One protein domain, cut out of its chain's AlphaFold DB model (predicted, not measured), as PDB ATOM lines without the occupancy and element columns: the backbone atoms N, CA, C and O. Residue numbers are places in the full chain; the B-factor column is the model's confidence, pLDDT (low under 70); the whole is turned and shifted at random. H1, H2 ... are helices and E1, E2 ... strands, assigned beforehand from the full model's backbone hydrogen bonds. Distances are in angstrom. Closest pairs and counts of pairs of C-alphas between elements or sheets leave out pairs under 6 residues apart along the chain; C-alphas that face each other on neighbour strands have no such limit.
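AT A GLANCE: This is residues 15 to 50 and 58 to 92 of the 92 residues of an uncharacterized protein of Leptolyngbyaceae cyanobacterium JSC-12 (UniProt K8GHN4). Two separate two-stranded ribbons are joined loosely, with the short helix H2 between them near the middle of the model. The hairpin E3 and E4 reaches to one end of the long axis, while H1, which follows directly on E1 of the ribbon E1 and E2, lies toward the other. The printed part has 71 residues, in the order E1, H1, E2, H2, E3, E4; both sheets are antiparallel and the class is mixed, helices and strands. It is loose, with a radius of gyration of the C-alphas of 14.6 A, and elongated, spanning 46 by 27 by 21 A.

IN THESE COORDINATES: E3 is residues 68 to 77, 23.6 A long, and E4 is residues 80 to 88, 25.3 A, ending at C-alpha 88 (-17.251, 45.826, -18.024). E1 is residues 15 to 21, 19.5 A, from C-alpha 15 (-3.909, 28.238, -20.265), and E2 is residues 40 to 47, 18.9 A. H1 is residues 22 to 29, 10.5 A, and H2 is residues 59 to 65, 10.3 A.

HOW THE PARTS SIT: E3 and E4 form a hairpin, antiparallel at 158 degrees, with N 73 and O 84 at 2.8 A. E3 bends by 57 degrees at residue 74. The closest C-alphas of H2 and E4, Val 62 and Phe 87, are 7.9 A apart. The closest C-alphas of H2 and E2, Ser 40 and Val 65, are 5.5 A apart. E1 and E2 are antiparallel at 149 degrees, with N 19 and O 41 at 2.9 A; E2 bends by 70 degrees at residue 44. Residues 20 to 21 of E1 also pair, antiparallel, with residues 90 to 91. H1 and H2 are apart. In H1 and H2 every O i to N i+4 pair is within hydrogen-bond range.

THE WHOLE: The two C-alphas farthest apart, Glu 31 and Ala 78, are 46.6 A apart. Residues 51 to 57 are not printed, and C-alphas 50 and 58 are 18.0 A apart across this cut. Of the links printed whole, none is long. The mean pLDDT of the printed part is 82.6; residue 50 and residues 75 to 82 are under 70.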
ATOM      1  N   GLN A  15      -4.871  27.161 -20.053       80.75
ATOM      2  CA  GLN A  15      -3.909  28.238 -20.265       80.75
ATOM      3  C   GLN A  15      -4.006  29.221 -19.099       80.75
ATOM      4  O   GLN A  15      -5.098  29.379 -18.552       80.75
ATOM      5  N   PRO A  16      -2.896  29.840 -18.669       83.19
ATOM      6  CA  PRO A  16      -2.975  30.982 -17.773       83.19
ATOM      7  C   PRO A  16      -3.612  32.159 -18.521       83.19
ATOM      8  O   PRO A  16      -3.321  32.381 -19.697       83.19
ATOM      9  N   LEU A  17      -4.478  32.908 -17.843       86.19
ATOM     10  CA  LEU A  17      -5.024  34.167 -18.351       86.19
ATOM     11  C   LEU A  17      -4.662  35.272 -17.378       86.19
ATOM     12  O   LEU A  17      -4.947  35.173 -16.180       86.19
ATOM     13  N   HIS A  18      -4.067  36.325 -17.914       88.75
ATOM     14  CA  HIS A  18      -3.816  37.549 -17.182       88.75
ATOM     15  C   HIS A  18      -4.967  38.498 -17.485       88.75
ATOM     16  O   HIS A  18      -5.288  38.751 -18.638       88.75
ATOM     17  N   LEU A  19      -5.643  38.957 -16.441       88.75
ATOM     18  CA  LEU A  19      -6.742  39.902 -16.548       88.75
ATOM     19  C   LEU A  19      -6.311  41.204 -15.898       88.75
ATOM     20  O   LEU A  19      -5.872  41.208 -14.747       88.75
ATOM     21  N   LEU A  20      -6.469  42.296 -16.633       91.62
ATOM     22  CA  LEU A  20      -6.120  43.647 -16.216       91.62
ATOM     23  C   LEU A  20      -7.379  44.509 -16.165       91.62
ATOM     24  O   LEU A  20      -8.312  44.333 -16.955       91.62
ATOM     25  N   ASN A  21      -7.402  45.469 -15.245       91.69
ATOM     26  CA  ASN A  21      -8.437  46.487 -15.246       91.69
ATOM     27  C   ASN A  21      -8.164  47.499 -16.373       91.69
ATOM     28  O   ASN A  21      -7.198  48.257 -16.323       91.69
ATOM     29  N   CYS A  22      -9.038  47.532 -17.380       89.56
ATOM     30  CA  CYS A  22      -8.910  48.417 -18.538       89.56
ATOM     31  C   CYS A  22      -8.966  49.903 -18.139       89.56
ATOM     32  O   CYS A  22      -8.263  50.732 -18.709       89.56
ATOM     33  N   THR A  23      -9.755  50.252 -17.114       90.19
ATOM     34  CA  THR A  23      -9.798  51.633 -16.603       90.19
ATOM     35  C   THR A  23      -8.464  52.022 -15.977       90.19
ATOM     36  O   THR A  23      -7.996  53.137 -16.188       90.19
ATOM     37  N   ASP A  24      -7.837  51.114 -15.231       90.44
ATOM     38  CA  ASP A  24      -6.524  51.371 -14.644       90.44
ATOM     39  C   ASP A  24      -5.440  51.466 -15.725       90.44
ATOM     40  O   ASP A  24      -4.600  52.354 -15.639       90.44
ATOM     41  N   GLN A  25      -5.501  50.640 -16.781       90.75
ATOM     42  CA  GLN A  25      -4.599  50.767 -17.937       90.75
ATOM     43  C   GLN A  25      -4.696  52.157 -18.570       90.75
ATOM     44  O   GLN A  25      -3.688  52.846 -18.684       90.75
ATOM     45  N   ILE A  26      -5.913  52.615 -18.879       91.06
ATOM     46  CA  ILE A  26      -6.136  53.949 -19.451       91.06
ATOM     47  C   ILE A  26      -5.637  55.040 -18.490       91.06
ATOM     48  O   ILE A  26      -5.060  56.036 -18.915       91.06
ATOM     49  N   ARG A  27      -5.838  54.890 -17.177       90.81
ATOM     50  CA  ARG A  27      -5.347  55.868 -16.191       90.81
ATOM     51  C   ARG A  27      -3.826  55.883 -16.090       90.81
ATOM     52  O   ARG A  27      -3.273  56.959 -15.897       90.81
ATOM     53  N   ALA A  28      -3.173  54.732 -16.217       91.94
ATOM     54  CA  ALA A  28      -1.720  54.640 -16.224       91.94
ATOM     55  C   ALA A  28      -1.122  55.247 -17.501       91.94
ATOM     56  O   ALA A  28      -0.143  55.980 -17.424       91.94
ATOM     57  N   GLU A  29      -1.758  55.021 -18.656       91.19
ATOM     58  CA  GLU A  29      -1.405  55.672 -19.928       91.19
ATOM     59  C   GLU A  29      -1.529  57.200 -19.854       91.19
ATOM     60  O   GLU A  29      -0.741  57.914 -20.463       91.19
ATOM     61  N   ASN A  30      -2.489  57.706 -19.075       93.00
ATOM     62  CA  ASN A  30      -2.669  59.137 -18.818       93.00
ATOM     63  C   ASN A  30      -1.857  59.653 -17.610       93.00
ATOM     64  O   ASN A  30      -2.173  60.722 -17.092       93.00
ATOM     65  N   GLU A  31      -0.877  58.887 -17.114       90.94
ATOM     66  CA  GLU A  31      -0.001  59.240 -15.977       90.94
ATOM     67  C   GLU A  31      -0.747  59.551 -14.659       90.94
ATOM     68  O   GLU A  31      -0.186  60.102 -13.713       90.94
ATOM     69  N   ALA A  32      -2.025  59.173 -14.558       92.31
ATOM     70  CA  ALA A  32      -2.863  59.434 -13.390       92.31
ATOM     71  C   ALA A  32      -2.643  58.420 -12.255       92.31
ATOM     72  O   ALA A  32      -3.028  58.684 -11.114       92.31
ATOM     73  N   ILE A  33      -2.089  57.246 -12.573       92.75
ATOM     74  CA  ILE A  33      -1.635  56.214 -11.632       92.75
ATOM     75  C   ILE A  33      -0.336  55.591 -12.161       92.75
ATOM     76  O   ILE A  33      -0.080  55.625 -13.362       92.75
ATOM     77  N   SER A  34       0.470  54.988 -11.290       91.00
ATOM     78  CA  SER A  34       1.663  54.239 -11.708       91.00
ATOM     79  C   SER A  34       1.305  52.830 -12.208       91.00
ATOM     80  O   SER A  34       0.259  52.285 -11.854       91.00
ATOM     81  N   LEU A  35       2.169  52.218 -13.029       89.06
ATOM     82  CA  LEU A  35       1.933  50.879 -13.604       89.06
ATOM     83  C   LEU A  35       1.758  49.786 -12.532       89.06
ATOM     84  O   LEU A  35       1.011  48.836 -12.747       89.06
ATOM     85  N   ASP A  36       2.402  49.931 -11.372       89.25
ATOM     86  CA  ASP A  36       2.250  49.032 -10.219       89.25
ATOM     87  C   ASP A  36       0.870  49.130  -9.550       89.25
ATOM     88  O   ASP A  36       0.464  48.216  -8.833       89.25
ATOM     89  N   GLN A  37       0.122  50.203  -9.817       89.31
ATOM     90  CA  GLN A  37      -1.227  50.407  -9.294       89.31
ATOM     91  C   GLN A  37      -2.315  49.808 -10.193       89.31
ATOM     92  O   GLN A  37      -3.497  49.863  -9.839       89.31
ATOM     93  N   ILE A  38      -1.948  49.227 -11.341       91.62
ATOM     94  CA  ILE A  38      -2.897  48.531 -12.210       91.62
ATOM     95  C   ILE A  38      -3.336  47.238 -11.526       91.62
ATOM     96  O   ILE A  38      -2.555  46.301 -11.346       91.62
ATOM     97  N   ARG A  39      -4.625  47.156 -11.186       92.44
ATOM     98  CA  ARG A  39      -5.195  45.931 -10.622       92.44
ATOM     99  C   ARG A  39      -5.197  44.833 -11.677       92.44
ATOM    100  O   ARG A  39      -5.723  45.005 -12.780       92.44
ATOM    101  N   SER A  40      -4.629  43.690 -11.309       91.06
ATOM    102  CA  SER A  40      -4.523  42.521 -12.170       91.06
ATOM    103  C   SER A  40      -4.769  41.233 -11.393       91.06
ATOM    104  O   SER A  40      -4.559  41.167 -10.182       91.06
ATOM    105  N   ILE A  41      -5.228  40.198 -12.092       91.38
ATOM    106  CA  ILE A  41      -5.309  38.836 -11.566       91.38
ATOM    107  C   ILE A  41      -4.767  37.866 -12.606       91.38
ATOM    108  O   ILE A  41      -5.002  38.015 -13.805       91.38
ATOM    109  N   THR A  42      -4.057  36.844 -12.139       89.12
ATOM    110  CA  THR A  42      -3.679  35.706 -12.974       89.12
ATOM    111  C   THR A  42      -4.551  34.525 -12.594       89.12
ATOM    112  O   THR A  42      -4.509  34.042 -11.462       89.12
ATOM    113  N   LEU A  43      -5.363  34.070 -13.538       85.19
ATOM    114  CA  LEU A  43      -6.175  32.878 -13.380       85.19
ATOM    115  C   LEU A  43      -5.422  31.698 -13.991       85.19
ATOM    116  O   LEU A  43      -5.159  31.657 -15.194       85.19
ATOM    117  N   ASN A  44      -5.075  30.736 -13.144       84.12
ATOM    118  CA  ASN A  44      -4.395  29.521 -13.565       84.12
ATOM    119  C   ASN A  44      -5.416  28.464 -13.985       84.12
ATOM    120  O   ASN A  44      -6.501  28.363 -13.413       84.12
ATOM    121  N   ASN A  45      -5.034  27.635 -14.953       79.06
ATOM    122  CA  ASN A  45      -5.782  26.446 -15.348       79.06
ATOM    123  C   ASN A  45      -7.232  26.729 -15.776       79.06
ATOM    124  O   ASN A  45      -8.161  26.037 -15.356       79.06
ATOM    125  N   ILE A  46      -7.428  27.714 -16.650       77.81
ATOM    126  CA  ILE A  46      -8.750  28.036 -17.197       77.81
ATOM    127  C   ILE A  46      -8.930  27.447 -18.587       77.81
ATOM    128  O   ILE A  46      -8.017  27.406 -19.411       77.81
ATOM    129  N   LEU A  47     -10.156  26.987 -18.828       78.56
ATOM    130  CA  LEU A  47     -10.615  26.537 -20.132       78.56
ATOM    131  C   LEU A  47     -11.030  27.755 -20.948       78.56
ATOM    132  O   LEU A  47     -12.092  28.336 -20.722       78.56
ATOM    133  N   VAL A  48     -10.193  28.127 -21.910       71.12
ATOM    134  CA  VAL A  48     -10.492  29.229 -22.821       71.12
ATOM    135  C   VAL A  48     -11.405  28.717 -23.932       71.12
ATOM    136  O   VAL A  48     -10.987  27.967 -24.813       71.12
ATOM    137  N   ASN A  49     -12.673  29.130 -23.901       73.94
ATOM    138  CA  ASN A  49     -13.580  28.948 -25.030       73.94
ATOM    139  C   ASN A  49     -13.487  30.173 -25.948       73.94
ATOM    140  O   ASN A  49     -14.219  31.142 -25.767       73.94
ATOM    141  N   THR A  50     -12.606  30.125 -26.948       69.25
ATOM    142  CA  THR A  50     -12.390  31.231 -27.906       69.25
ATOM    143  C   THR A  50     -13.602  31.537 -28.791       69.25
ATOM    144  O   THR A  50     -13.614  32.550 -29.483       69.25
ATOM    145  N   PRO A  58     -15.333  33.955 -11.735       81.88
ATOM    146  CA  PRO A  58     -15.803  33.784 -10.370       81.88
ATOM    147  C   PRO A  58     -15.920  35.152  -9.667       81.88
ATOM    148  O   PRO A  58     -15.128  36.056  -9.958       81.88
ATOM    149  N   PRO A  59     -16.869  35.321  -8.727       80.31
ATOM    150  CA  PRO A  59     -17.089  36.589  -8.025       80.31
ATOM    151  C   PRO A  59     -15.832  37.152  -7.347       80.31
ATOM    152  O   PRO A  59     -15.632  38.368  -7.325       80.31
ATOM    153  N   ASP A  60     -14.962  36.274  -6.846       83.62
ATOM    154  CA  ASP A  60     -13.699  36.658  -6.216       83.62
ATOM    155  C   ASP A  60     -12.736  37.309  -7.215       83.62
ATOM    156  O   ASP A  60     -12.145  38.344  -6.916       83.62
ATOM    157  N   ALA A  61     -12.632  36.769  -8.436       85.00
ATOM    158  CA  ALA A  61     -11.782  37.335  -9.485       85.00
ATOM    159  C   ALA A  61     -12.286  38.708  -9.945       85.00
ATOM    160  O   ALA A  61     -11.500  39.637 -10.128       85.00
ATOM    161  N   VAL A  62     -13.607  38.856 -10.075       85.56
ATOM    162  CA  VAL A  62     -14.246  40.141 -10.394       85.56
ATOM    163  C   VAL A  62     -13.932  41.188  -9.320       85.56
ATOM    164  O   VAL A  62     -13.616  42.333  -9.649       85.56
ATOM    165  N   SER A  63     -13.991  40.788  -8.046       85.38
ATOM    166  CA  SER A  63     -13.739  41.669  -6.901       85.38
ATOM    167  C   SER A  63     -12.268  42.084  -6.801       85.38
ATOM    168  O   SER A  63     -11.993  43.247  -6.522       85.38
ATOM    169  N   GLN A  64     -11.329  41.178  -7.095       85.88
ATOM    170  CA  GLN A  64      -9.886  41.463  -7.078       85.88
ATOM    171  C   GLN A  64      -9.459  42.456  -8.168       85.88
ATOM    172  O   GLN A  64      -8.701  43.383  -7.896       85.88
ATOM    173  N   VAL A  65      -9.979  42.309  -9.391       87.81
ATOM    174  CA  VAL A  65      -9.693  43.249 -10.495       87.81
ATOM    175  C   VAL A  65     -10.481  44.557 -10.342       87.81
ATOM    176  O   VAL A  65     -10.135  45.585 -10.924       87.81
ATOM    177  N   GLY A  66     -11.548  44.548  -9.538       86.12
ATOM    178  CA  GLY A  66     -12.404  45.710  -9.321       86.12
ATOM    179  C   GLY A  66     -13.214  46.078 -10.562       86.12
ATOM    180  O   GLY A  66     -13.323  47.261 -10.896       86.12
ATOM    181  N   LEU A  67     -13.750  45.075 -11.268       87.12
ATOM    182  CA  LEU A  67     -14.560  45.307 -12.464       87.12
ATOM    183  C   LEU A  67     -15.882  45.991 -12.107       87.12
ATOM    184  O   LEU A  67     -16.546  45.652 -11.122       87.12
ATOM    185  N   LYS A  68     -16.311  46.926 -12.954       83.50
ATOM    186  CA  LYS A  68     -17.563  47.651 -12.742       83.50
ATOM    187  C   LYS A  68     -18.742  46.814 -13.225       83.50
ATOM    188  O   LYS A  68     -18.759  46.346 -14.366       83.50
ATOM    189  N   LEU A  69     -19.751  46.644 -12.370       84.62
ATOM    190  CA  LEU A  69     -21.011  46.015 -12.760       84.62
ATOM    191  C   LEU A  69     -21.671  46.868 -13.851       84.62
ATOM    192  O   LEU A  69     -21.955  48.046 -13.639       84.62
ATOM    193  N   LEU A  70     -21.903  46.270 -15.017       84.12
ATOM    194  CA  LEU A  70     -22.609  46.908 -16.122       84.12
ATOM    195  C   LEU A  70     -24.119  46.731 -15.960       84.12
ATOM    196  O   LEU A  70     -24.861  47.704 -16.036       84.12
ATOM    197  N   ARG A  71     -24.576  45.487 -15.771       81.88
ATOM    198  CA  ARG A  71     -25.996  45.157 -15.584       81.88
ATOM    199  C   ARG A  71     -26.186  43.785 -14.946       81.88
ATOM    200  O   ARG A  71     -25.368  42.885 -15.142       81.88
ATOM    201  N   GLU A  72     -27.293  43.615 -14.231       83.38
ATOM    202  CA  GLU A  72     -27.763  42.315 -13.746       83.38
ATOM    203  C   GLU A  72     -28.824  41.780 -14.716       83.38
ATOM    204  O   GLU A  72     -29.776  42.477 -15.068       83.38
ATOM    205  N   LEU A  73     -28.631  40.555 -15.194       77.69
ATOM    206  CA  LEU A  73     -29.585  39.817 -16.002       77.69
ATOM    207  C   LEU A  73     -30.260  38.770 -15.121       77.69
ATOM    208  O   LEU A  73     -29.612  37.849 -14.622       77.69
ATOM    209  N   ASN A  74     -31.574  38.892 -14.969       73.69
ATOM    210  CA  ASN A  74     -32.387  37.803 -14.448       73.69
ATOM    211  C   ASN A  74     -32.603  36.803 -15.587       73.69
ATOM    212  O   ASN A  74     -33.064  37.185 -16.663       73.69
ATOM    213  N   GLY A  75     -32.248  35.542 -15.370       65.56
ATOM    214  CA  GLY A  75     -32.386  34.491 -16.370       65.56
ATOM    215  C   GLY A  75     -32.932  33.214 -15.753       65.56
ATOM    216  O   GLY A  75     -32.618  32.876 -14.615       65.56
ATOM    217  N   VAL A  76     -33.742  32.483 -16.511       60.75
ATOM    218  CA  VAL A  76     -34.092  31.107 -16.154       60.75
ATOM    219  C   VAL A  76     -32.982  30.220 -16.700       60.75
ATOM    220  O   VAL A  76     -32.815  30.086 -17.910       60.75
ATOM    221  N   THR A  77     -32.174  29.669 -15.805       62.97
ATOM    222  CA  THR A  77     -31.147  28.680 -16.144       62.97
ATOM    223  C   THR A  77     -31.712  27.276 -15.933       62.97
ATOM    224  O   THR A  77     -32.711  27.105 -15.235       62.97
ATOM    225  N   ALA A  78     -31.062  26.245 -16.477       61.16
ATOM    226  CA  ALA A  78     -31.441  24.850 -16.215       61.16
ATOM    227  C   ALA A  78     -31.373  24.470 -14.716       61.16
ATOM    228  O   ALA A  78     -31.950  23.468 -14.311       61.16
ATOM    229  N   MET A  79     -30.698  25.285 -13.894       58.44
ATOM    230  CA  MET A  79     -30.635  25.158 -12.435       58.44
ATOM    231  C   MET A  79     -31.715  25.976 -11.695       58.44
ATOM    232  O   MET A  79     -31.723  25.999 -10.469       58.44
ATOM    233  N   GLY A  80     -32.617  26.653 -12.414       62.59
ATOM    234  CA  GLY A  80     -33.655  27.529 -11.861       62.59
ATOM    235  C   GLY A  80     -33.448  29.013 -12.189       62.59
ATOM    236  O   GLY A  80     -32.601  29.381 -13.012       62.59
ATOM    237  N   ILE A  81     -34.248  29.877 -11.553       66.88
ATOM    238  CA  ILE A  81     -34.132  31.338 -11.679       66.88
ATOM    239  C   ILE A  81     -32.779  31.760 -11.096       66.88
ATOM    240  O   ILE A  81     -32.541  31.631  -9.897       66.88
ATOM    241  N   GLY A  82     -31.893  32.251 -11.955       66.75
ATOM    242  CA  GLY A  82     -30.552  32.695 -11.608       66.75
ATOM    243  C   GLY A  82     -30.329  34.159 -11.972       66.75
ATOM    244  O   GLY A  82     -30.968  34.713 -12.869       66.75
ATOM    245  N   LYS A  83     -29.389  34.790 -11.270       73.44
ATOM    246  CA  LYS A  83     -28.918  36.145 -11.564       73.44
ATOM    247  C   LYS A  83     -27.539  36.058 -12.197       73.44
ATOM    248  O   LYS A  83     -26.582  35.658 -11.540       73.44
ATOM    249  N   ALA A  84     -27.433  36.436 -13.463       77.25
ATOM    250  CA  ALA A  84     -26.152  36.634 -14.120       77.25
ATOM    251  C   ALA A  84     -25.760  38.111 -14.006       77.25
ATOM    252  O   ALA A  84     -26.576  38.998 -14.236       77.25
ATOM    253  N   ARG A  85     -24.506  38.395 -13.661       82.12
ATOM    254  CA  ARG A  85     -23.985  39.765 -13.593       82.12
ATOM    255  C   ARG A  85     -22.989  39.971 -14.717       82.12
ATOM    256  O   ARG A  85     -22.043  39.202 -14.852       82.12
ATOM    257  N   ILE A  86     -23.219  40.999 -15.524       83.25
ATOM    258  CA  ILE A  86     -22.304  41.398 -16.588       83.25
ATOM    259  C   ILE A  86     -21.443  42.528 -16.051       83.25
ATOM    260  O   ILE A  86     -21.966  43.541 -15.583       83.25
ATOM    261  N   PHE A  87     -20.133  42.353 -16.156       83.62
ATOM    262  CA  PHE A  87     -19.130  43.338 -15.779       83.62
ATOM    263  C   PHE A  87     -18.459  43.899 -17.034       83.62
ATOM    264  O   PHE A  87     -18.421  43.236 -18.071       83.62
ATOM    265  N   ARG A  88     -17.971  45.134 -16.948       82.31
ATOM    266  CA  ARG A  88     -17.251  45.826 -18.024       82.31
ATOM    267  C   ARG A  88     -15.817  46.140 -17.599       82.31
ATOM    268  O   ARG A  88     -15.489  46.050 -16.417       82.31
ATOM    269  N   ASP A  89     -15.011  46.547 -18.576       83.62
ATOM    270  CA  ASP A  89     -13.656  47.081 -18.391       83.62
ATOM    271  C   ASP A  89     -12.605  46.026 -17.969       83.62
ATOM    272  O   ASP A  89     -11.613  46.351 -17.320       83.62
ATOM    273  N   ALA A  90     -12.803  44.763 -18.364       79.50
ATOM    274  CA  ALA A  90     -11.770  43.726 -18.301       79.50
ATOM    275  C   ALA A  90     -10.931  43.730 -19.588       79.50
ATOM    276  O   ALA A  90     -11.493  43.794 -20.682       79.50
ATOM    277  N   SER A  91      -9.612  43.629 -19.442       80.75
ATOM    278  CA  SER A  91      -8.636  43.538 -20.533       80.75
ATOM    279  C   SER A  91      -7.819  42.248 -20.398       80.75
ATOM    280  O   SER A  91      -7.611  41.785 -19.271       80.75
ATOM    281  N   LEU A  92      -7.417  41.659 -21.528       75.88
ATOM    282  CA  LEU A  92      -6.725  40.364 -21.644       75.88
ATOM    283  C   LEU A  92      -5.285  40.534 -22.123       75.88
ATOM    284  O   LEU A  92      -5.068  41.430 -22.968       75.88
TER     285      LEU A  92